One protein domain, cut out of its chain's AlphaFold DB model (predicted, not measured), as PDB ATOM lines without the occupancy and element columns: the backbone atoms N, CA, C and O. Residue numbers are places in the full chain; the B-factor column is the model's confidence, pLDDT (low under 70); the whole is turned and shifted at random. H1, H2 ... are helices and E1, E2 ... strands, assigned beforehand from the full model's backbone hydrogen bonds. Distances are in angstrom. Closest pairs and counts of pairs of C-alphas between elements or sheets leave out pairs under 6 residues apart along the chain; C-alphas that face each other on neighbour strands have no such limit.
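AT A GLANCE: This is residues 2 to 58 of the 59 residues of an uncharacterized protein of Candidatus Marinimicrobia bacterium (UniProt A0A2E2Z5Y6). Four short strands form one twisted sheet, each folding back beside the one before, and a short helix, H1, sits off the E1 edge at one end of the model. The long link of residues 10 to 21 leads from that helix to E1, looping over one face of the sheet near E1 and E2. The printed part has 57 residues, with one named helix followed by four named strands, H1 E1 E2 E3 E4; the sheet order is E1 - E2 - E3 - E4, all antiparallel. The class is mixed, helices and strands, with under half of the residues in named elements. The whole is compact, with a radius of gyration of the C-alphas of 10.8 A and spans of 32 by 22 by 17 A.

HOW THE PARTS SIT: Begin with the sheet, whose inner strands are E2, residues 33 to 36, and E3, residues 43 to 47. They form an antiparallel hairpin at 160 degrees; look for N 34 and O 45, 2.7 A apart and within hydrogen-bond range. On one side of E2 is the edge strand E1, residues 22 to 25, antiparallel to it at 138 degrees in a hairpin, with N 25 and O 33 at 2.7 A. The other edge strand is E4, residues 53 to 57, in an antiparallel hairpin with E3 at 156 degrees; N 44 and O 56 are 2.8 A apart. These strands make a meander, each the antiparallel neighbour of the one before. E1 and E4 are apart. The sheet is only just strongly twisted, with C-alphas up to 4.1 A off its best plane, and from edge to edge the strands' lines turn by 83 degrees. H1, residues 2 to 9, is only just on the sheet, with 5 pairs of C-alphas within 10 A, and only grazes it with its residues 6 to 9. In H1 every O i to N i+4 pair is within hydrogen-bond range.

IN THESE COORDINATES: Find C-alpha 43 at (-43.798, 43.083, -0.079); from there E3 runs 13.8 A to C-alpha 47. E4 covers 13.3 A and ends with C-alpha 57 at (-44.240, 42.483, 4.293). E2 is 10.5 A long and E1 9.1 A. Go back to C-alpha 2 at (-36.723, 41.361, -16.890) for H1, which runs 10.8 A to C-alpha 9.

THE WHOLE: The C-alphas farthest apart are those of Phe 2 and Asn 50, 33.1 A. The printed part has no cut. The link from H1 to E1 is long, with 12 residues; E1 to E2 and E2 to E3 are short links, and E3 to E4 is tight. The mean pLDDT of the printed part is 82.7, and residues 3 and 29 are under 70.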
ATOM      1  N   PHE A   2     -35.445  41.695 -17.557       72.44
ATOM      2  CA  PHE A   2     -36.723  41.361 -16.890       72.44
ATOM      3  C   PHE A   2     -37.416  42.526 -16.148       72.44
ATOM      4  O   PHE A   2     -38.634  42.668 -16.211       72.44
ATOM      5  N   LYS A   3     -36.636  43.398 -15.490       69.50
ATOM      6  CA  LYS A   3     -37.146  44.589 -14.785       69.50
ATOM      7  C   LYS A   3     -37.873  45.564 -15.718       69.50
ATOM      8  O   LYS A   3     -38.910  46.099 -15.352       69.50
ATOM      9  N   TRP A   4     -37.338  45.775 -16.920       78.56
ATOM     10  CA  TRP A   4     -37.895  46.730 -17.876       78.56
ATOM     11  C   TRP A   4     -39.233  46.239 -18.428       78.56
ATOM     12  O   TRP A   4     -40.202  46.983 -18.419       78.56
ATOM     13  N   VAL A   5     -39.325  44.951 -18.777       80.69
ATOM     14  CA  VAL A   5     -40.582  44.319 -19.214       80.69
ATOM     15  C   VAL A   5     -41.663  44.440 -18.138       80.69
ATOM     16  O   VAL A   5     -42.771  44.876 -18.424       80.69
ATOM     17  N   ILE A   6     -41.330  44.120 -16.884       78.62
ATOM     18  CA  ILE A   6     -42.252  44.252 -15.748       78.62
ATOM     19  C   ILE A   6     -42.706  45.702 -15.561       78.62
ATOM     20  O   ILE A   6     -43.893  45.955 -15.364       78.62
ATOM     21  N   ASN A   7     -41.775  46.651 -15.643       76.94
ATOM     22  CA  ASN A   7     -42.090  48.062 -15.476       76.94
ATOM     23  C   ASN A   7     -42.954  48.608 -16.621       76.94
ATOM     24  O   ASN A   7     -43.798  49.463 -16.371       76.94
ATOM     25  N   THR A   8     -42.788  48.098 -17.844       83.62
ATOM     26  CA  THR A   8     -43.627  48.459 -18.994       83.62
ATOM     27  C   THR A   8     -45.026  47.853 -18.883       83.62
ATOM     28  O   THR A   8     -46.007  48.557 -19.099       83.62
ATOM     29  N   VAL A   9     -45.140  46.577 -18.496       85.12
ATOM     30  CA  VAL A   9     -46.437  45.887 -18.355       85.12
ATOM     31  C   VAL A   9     -47.259  46.461 -17.200       85.12
ATOM     32  O   VAL A   9     -48.461  46.662 -17.335       85.12
ATOM     33  N   TYR A  10     -46.621  46.760 -16.067       83.56
ATOM     34  CA  TYR A  10     -47.284  47.234 -14.848       83.56
ATOM     35  C   TYR A  10     -46.992  48.715 -14.569       83.56
ATOM     36  O   TYR A  10     -46.800  49.120 -13.421       83.56
ATOM     37  N   LYS A  11     -46.937  49.543 -15.620       79.94
ATOM     38  CA  LYS A  11     -46.535  50.958 -15.537       79.94
ATOM     39  C   LYS A  11     -47.343  51.768 -14.512       79.94
ATOM     40  O   LYS A  11     -46.763  52.588 -13.801       79.94
ATOM     41  N   HIS A  12     -48.645  51.496 -14.410       85.31
ATOM     42  CA  HIS A  12     -49.588  52.191 -13.525       85.31
ATOM     43  C   HIS A  12     -49.679  51.607 -12.111       85.31
ATOM     44  O   HIS A  12     -50.372  52.158 -11.266       85.31
ATOM     45  N   ASN A  13     -48.968  50.517 -11.833       85.56
ATOM     46  CA  ASN A  13     -49.043  49.862 -10.536       85.56
ATOM     47  C   ASN A  13     -48.101  50.520  -9.522       85.56
ATOM     48  O   ASN A  13     -47.095  51.139  -9.915       85.56
ATOM     49  N   PRO A  14     -48.370  50.328  -8.217       86.19
ATOM     50  CA  PRO A  14     -47.455  50.744  -7.170       86.19
ATOM     51  C   PRO A  14     -46.075  50.105  -7.357       86.19
ATOM     52  O   PRO A  14     -45.917  48.966  -7.817       86.19
ATOM     53  N   GLU A  15     -45.051  50.886  -7.027       86.50
ATOM     54  CA  GLU A  15     -43.677  50.412  -7.003       86.50
ATOM     55  C   GLU A  15     -43.386  49.753  -5.657       86.50
ATOM     56  O   GLU A  15     -43.634  50.311  -4.596       86.50
ATOM     57  N   CYS A  16     -42.864  48.536  -5.706       84.31
ATOM     58  CA  CYS A  16     -42.413  47.815  -4.532       84.31
ATOM     59  C   CYS A  16     -41.176  48.491  -3.932       84.31
ATOM     60  O   CYS A  16     -40.331  48.982  -4.675       84.31
ATOM     61  N   MET A  17     -40.973  48.386  -2.615       82.50
ATOM     62  CA  MET A  17     -39.786  48.947  -1.947       82.50
ATOM     63  C   MET A  17     -38.438  48.411  -2.472       82.50
ATOM     64  O   MET A  17     -37.409  49.043  -2.266       82.50
ATOM     65  N   CYS A  18     -38.414  47.274  -3.179       81.25
ATOM     66  CA  CYS A  18     -37.209  46.778  -3.866       81.25
ATOM     67  C   CYS A  18     -37.020  47.333  -5.293       81.25
ATOM     68  O   CYS A  18     -36.184  46.826  -6.044       81.25
ATOM     69  N   GLY A  19     -37.813  48.325  -5.702       79.44
ATOM     70  CA  GLY A  19     -37.678  49.039  -6.972       79.44
ATOM     71  C   GLY A  19     -38.255  48.322  -8.196       79.44
ATOM     72  O   GLY A  19     -37.828  48.597  -9.316       79.44
ATOM     73  N   TYR A  20     -39.154  47.351  -8.009       83.38
ATOM     74  CA  TYR A  20     -39.865  46.648  -9.089       83.38
ATOM     75  C   TYR A  20     -41.348  47.018  -9.063       83.38
ATOM     76  O   TYR A  20     -41.923  47.139  -7.983       83.38
ATOM     77  N   LYS A  21     -42.005  47.116 -10.222       86.75
ATOM     78  CA  LYS A  21     -43.470  47.234 -10.243       86.75
ATOM     79  C   LYS A  21     -44.141  45.998  -9.646       86.75
ATOM     80  O   LYS A  21     -43.677  44.866  -9.820       86.75
ATOM     81  N   MET A  22     -45.223  46.225  -8.909       87.88
ATOM     82  CA  MET A  22     -45.995  45.155  -8.288       87.88
ATOM     83  C   MET A  22     -47.011  44.571  -9.274       87.88
ATOM     84  O   MET A  22     -47.585  45.277 -10.100       87.88
ATOM     85  N   LYS A  23     -47.241  43.262  -9.184       87.56
ATOM     86  CA  LYS A  23     -48.248  42.539  -9.964       87.56
ATOM     87  C   LYS A  23     -49.579  42.565  -9.205       87.56
ATOM     88  O   LYS A  23     -49.551  42.264  -8.012       87.56
ATOM     89  N   PRO A  24     -50.719  42.859  -9.850       87.81
ATOM     90  CA  PRO A  24     -52.007  42.810  -9.180       87.81
ATOM     91  C   PRO A  24     -52.330  41.368  -8.774       87.81
ATOM     92  O   PRO A  24     -51.977  40.403  -9.459       87.81
ATOM     93  N   THR A  25     -52.977  41.223  -7.630       83.69
ATOM     94  CA  THR A  25     -53.398  39.963  -7.032       83.69
ATOM     95  C   THR A  25     -54.884  40.043  -6.735       83.69
ATOM     96  O   THR A  25     -55.413  41.114  -6.470       83.69
ATOM     97  N   LYS A  26     -55.549  38.891  -6.745       76.19
ATOM     98  CA  LYS A  26     -56.938  38.760  -6.293       76.19
ATOM     99  C   LYS A  26     -57.014  38.073  -4.928       76.19
ATOM    100  O   LYS A  26     -57.905  37.272  -4.692       76.19
ATOM    101  N   VAL A  27     -56.011  38.281  -4.068       73.38
ATOM    102  CA  VAL A  27     -55.980  37.657  -2.731       73.38
ATOM    103  C   VAL A  27     -57.055  38.262  -1.829       73.38
ATOM    104  O   VAL A  27     -57.603  37.563  -0.983       73.38
ATOM    105  N   ARG A  28     -57.372  39.543  -2.027       70.44
ATOM    106  CA  ARG A  28     -58.502  40.210  -1.386       70.44
ATOM    107  C   ARG A  28     -59.611  40.352  -2.425       70.44
ATOM    108  O   ARG A  28     -59.346  40.815  -3.530       70.44
ATOM    109  N   PHE A  29     -60.802  39.851  -2.108       68.75
ATOM    110  CA  PHE A  29     -61.934  39.834  -3.040       68.75
ATOM    111  C   PHE A  29     -62.566  41.222  -3.194       68.75
ATOM    112  O   PHE A  29     -62.996  41.566  -4.291       68.75
ATOM    113  N   ASP A  30     -62.553  42.010  -2.119       76.62
ATOM    114  CA  ASP A  30     -63.169  43.339  -2.048       76.62
ATOM    115  C   ASP A  30     -62.174  44.497  -2.225       76.62
ATOM    116  O   ASP A  30     -62.580  45.650  -2.320       76.62
ATOM    117  N   GLU A  31     -60.868  44.211  -2.250       81.06
ATOM    118  CA  GLU A  31     -59.813  45.227  -2.263       81.06
ATOM    119  C   GLU A  31     -58.807  44.953  -3.377       81.06
ATOM    120  O   GLU A  31     -58.299  43.832  -3.524       81.06
ATOM    121  N   ASP A  32     -58.454  45.997  -4.124       85.44
ATOM    122  CA  ASP A  32     -57.357  45.918  -5.075       85.44
ATOM    123  C   ASP A  32     -56.058  45.641  -4.315       85.44
ATOM    124  O   ASP A  32     -55.676  46.342  -3.376       85.44
ATOM    125  N   SER A  33     -55.379  44.558  -4.683       87.88
ATOM    126  CA  SER A  33     -54.153  44.128  -4.018       87.88
ATOM    127  C   SER A  33     -53.050  43.892  -5.032       87.88
ATOM    128  O   SER A  33     -53.291  43.473  -6.160       87.88
ATOM    129  N   TRP A  34     -51.806  44.143  -4.641       89.81
ATOM    130  CA  TRP A  34     -50.623  43.942  -5.460       89.81
ATOM    131  C   TRP A  34     -49.522  43.252  -4.662       89.81
ATOM    132  O   TRP A  34     -49.345  43.456  -3.466       89.81
ATOM    133  N   LYS A  35     -48.733  42.435  -5.351       88.56
ATOM    134  CA  LYS A  35     -47.597  41.715  -4.791       88.56
ATOM    135  C   LYS A  35     -46.341  42.023  -5.571       88.56
ATOM    136  O   LYS A  35     -46.334  42.053  -6.803       88.56
ATOM    137  N   CYS A  36     -45.247  42.212  -4.851       88.25
ATOM    138  CA  CYS A  36     -43.940  42.386  -5.450       88.25
ATOM    139  C   CYS A  36     -43.546  41.124  -6.229       88.25
ATOM    140  O   CYS A  36     -43.536  40.018  -5.687       88.25
ATOM    141  N   ILE A  37     -43.202  41.285  -7.509       83.94
ATOM    142  CA  ILE A  37     -42.797  40.157  -8.368       83.94
ATOM    143  C   ILE A  37     -41.484  39.544  -7.873       83.94
ATOM    144  O   ILE A  37     -41.254  38.339  -7.994       83.94
ATOM    145  N   TRP A  38     -40.627  40.373  -7.276       80.69
ATOM    146  CA  TRP A  38     -39.383  39.916  -6.690       80.69
ATOM    147  C   TRP A  38     -39.644  39.162  -5.382       80.69
ATOM    148  O   TRP A  38     -39.828  39.767  -4.327       80.69
ATOM    149  N   LYS A  39     -39.627  37.824  -5.446       70.06
ATOM    150  CA  LYS A  39     -39.925  36.934  -4.307       70.06
ATOM    151  C   LYS A  39     -39.081  37.215  -3.060       70.06
ATOM    152  O   LYS A  39     -39.608  37.114  -1.963       70.06
ATOM    153  N   LYS A  40     -37.812  37.621  -3.214       76.94
ATOM    154  CA  LYS A  40     -36.940  37.970  -2.073       76.94
ATOM    155  C   LYS A  40     -37.385  39.232  -1.326       76.94
ATOM    156  O   LYS A  40     -36.941  39.460  -0.212       76.94
ATOM    157  N   CYS A  41     -38.207  40.072  -1.953       80.06
ATOM    158  CA  CYS A  41     -38.670  41.312  -1.348       80.06
ATOM    159  C   CYS A  41     -39.811  41.057  -0.351       80.06
ATOM    160  O   CYS A  41     -39.854  41.678   0.706       80.06
ATOM    161  N   GLY A  42     -40.737  40.151  -0.691       82.12
ATOM    162  CA  GLY A  42     -41.851  39.768   0.184       82.12
ATOM    163  C   GLY A  42     -42.913  40.852   0.409       82.12
ATOM    164  O   GLY A  42     -43.827  40.640   1.194       82.12
ATOM    165  N   TRP A  43     -42.827  42.004  -0.262       87.94
ATOM    166  CA  TRP A  43     -43.798  43.083  -0.079       87.94
ATOM    167  C   TRP A  43     -45.089  42.843  -0.858       87.94
ATOM    168  O   TRP A  43     -45.082  42.459  -2.031       87.94
ATOM    169  N   GLU A  44     -46.196  43.138  -0.203       89.12
ATOM    170  CA  GLU A  44     -47.554  43.163  -0.720       89.12
ATOM    171  C   GLU A  44     -48.151  44.528  -0.358       89.12
ATOM    172  O   GLU A  44     -47.765  45.156   0.629       89.12
ATOM    173  N   THR A  45     -49.054  45.035  -1.180       89.44
ATOM    174  CA  THR A  45     -49.814  46.241  -0.871       89.44
ATOM    175  C   THR A  45     -51.260  46.038  -1.264       89.44
ATOM    176  O   THR A  45     -51.552  45.234  -2.146       89.44
ATOM    177  N   TYR A  46     -52.169  46.712  -0.586       89.62
ATOM    178  CA  TYR A  46     -53.577  46.710  -0.940       89.62
ATOM    179  C   TYR A  46     -54.147  48.107  -0.756       89.62
ATOM    180  O   TYR A  46     -53.681  48.872   0.092       89.62
ATOM    181  N   GLU A  47     -55.124  48.435  -1.581       88.69
ATOM    182  CA  GLU A  47     -55.865  49.678  -1.515       88.69
ATOM    183  C   GLU A  47     -57.137  49.447  -0.708       88.69
ATOM    184  O   GLU A  47     -57.973  48.613  -1.046       88.69
ATOM    185  N   SER A  48     -57.257  50.180   0.395       84.56
ATOM    186  CA  SER A  48     -58.493  50.219   1.170       84.56
ATOM    187  C   SER A  48     -59.569  51.000   0.404       84.56
ATOM    188  O   SER A  48     -59.220  51.917  -0.342       84.56
ATOM    189  N   PRO A  49     -60.867  50.791   0.697       81.25
ATOM    190  CA  PRO A  49     -61.972  51.539   0.077       81.25
ATOM    191  C   PRO A  49     -61.857  53.072   0.179       81.25
ATOM    192  O   PRO A  49     -62.452  53.806  -0.598       81.25
ATOM    193  N   ASN A  50     -61.056  53.563   1.129       85.25
ATOM    194  CA  ASN A  50     -60.766  54.982   1.336       85.25
ATOM    195  C   ASN A  50     -59.636  55.529   0.429       85.25
ATOM    196  O   ASN A  50     -59.123  56.614   0.704       85.25
ATOM    197  N   GLY A  51     -59.179  54.775  -0.580       83.62
ATOM    198  CA  GLY A  51     -58.096  55.165  -1.499       83.62
ATOM    199  C   GLY A  51     -56.702  55.201  -0.859       83.62
ATOM    200  O   GLY A  51     -55.787  55.865  -1.349       83.62
ATOM    201  N   LYS A  52     -56.528  54.548   0.298       88.25
ATOM    202  CA  LYS A  52     -55.241  54.480   1.006       88.25
ATOM    203  C   LYS A  52     -54.540  53.167   0.701       88.25
ATOM    204  O   LYS A  52     -55.118  52.101   0.896       88.25
ATOM    205  N   LEU A  53     -53.267  53.256   0.321       88.50
ATOM    206  CA  LEU A  53     -52.395  52.098   0.153       88.50
ATOM    207  C   LEU A  53     -51.828  51.648   1.499       88.50
ATOM    208  O   LEU A  53     -51.176  52.412   2.213       88.50
ATOM    209  N   HIS A  54     -52.033  50.378   1.815       88.38
ATOM    210  CA  HIS A  54     -51.463  49.710   2.972       88.38
ATOM    211  C   HIS A  54     -50.357  48.773   2.514       88.38
ATOM    212  O   HIS A  54     -50.541  47.988   1.585       88.38
ATOM    213  N   TRP A  55     -49.199  48.850   3.163       87.56
ATOM    214  CA  TRP A  55     -48.027  48.050   2.824       87.56
ATOM    215  C   TRP A  55     -47.842  46.945   3.852       87.56
ATOM    216  O   TRP A  55     -47.857  47.187   5.056       87.56
ATOM    217  N   LEU A  56     -47.649  45.728   3.368       86.69
ATOM    218  CA  LEU A  56     -47.452  44.534   4.170       86.69
ATOM    219  C   LEU A  56     -46.180  43.844   3.697       86.69
ATOM    220  O   LEU A  56     -45.928  43.739   2.498       86.69
ATOM    221  N   LYS A  57     -45.383  43.328   4.626       85.06
ATOM    222  CA  LYS A  57     -44.240  42.483   4.293       85.06
ATOM    223  C   LYS A  57     -44.528  41.074   4.777       85.06
ATOM    224  O   LYS A  57     -44.642  40.841   5.977       85.06
ATOM    225  N   LYS A  58     -44.654  40.139   3.840       72.00
ATOM    226  CA  LYS A  58     -44.712  38.716   4.149       72.00
ATOM    227  C   LYS A  58     -43.278  38.249   4.400       72.00
ATOM    228  O   LYS A  58     -42.459  38.298   3.481       72.00
TER     229      LYS A  58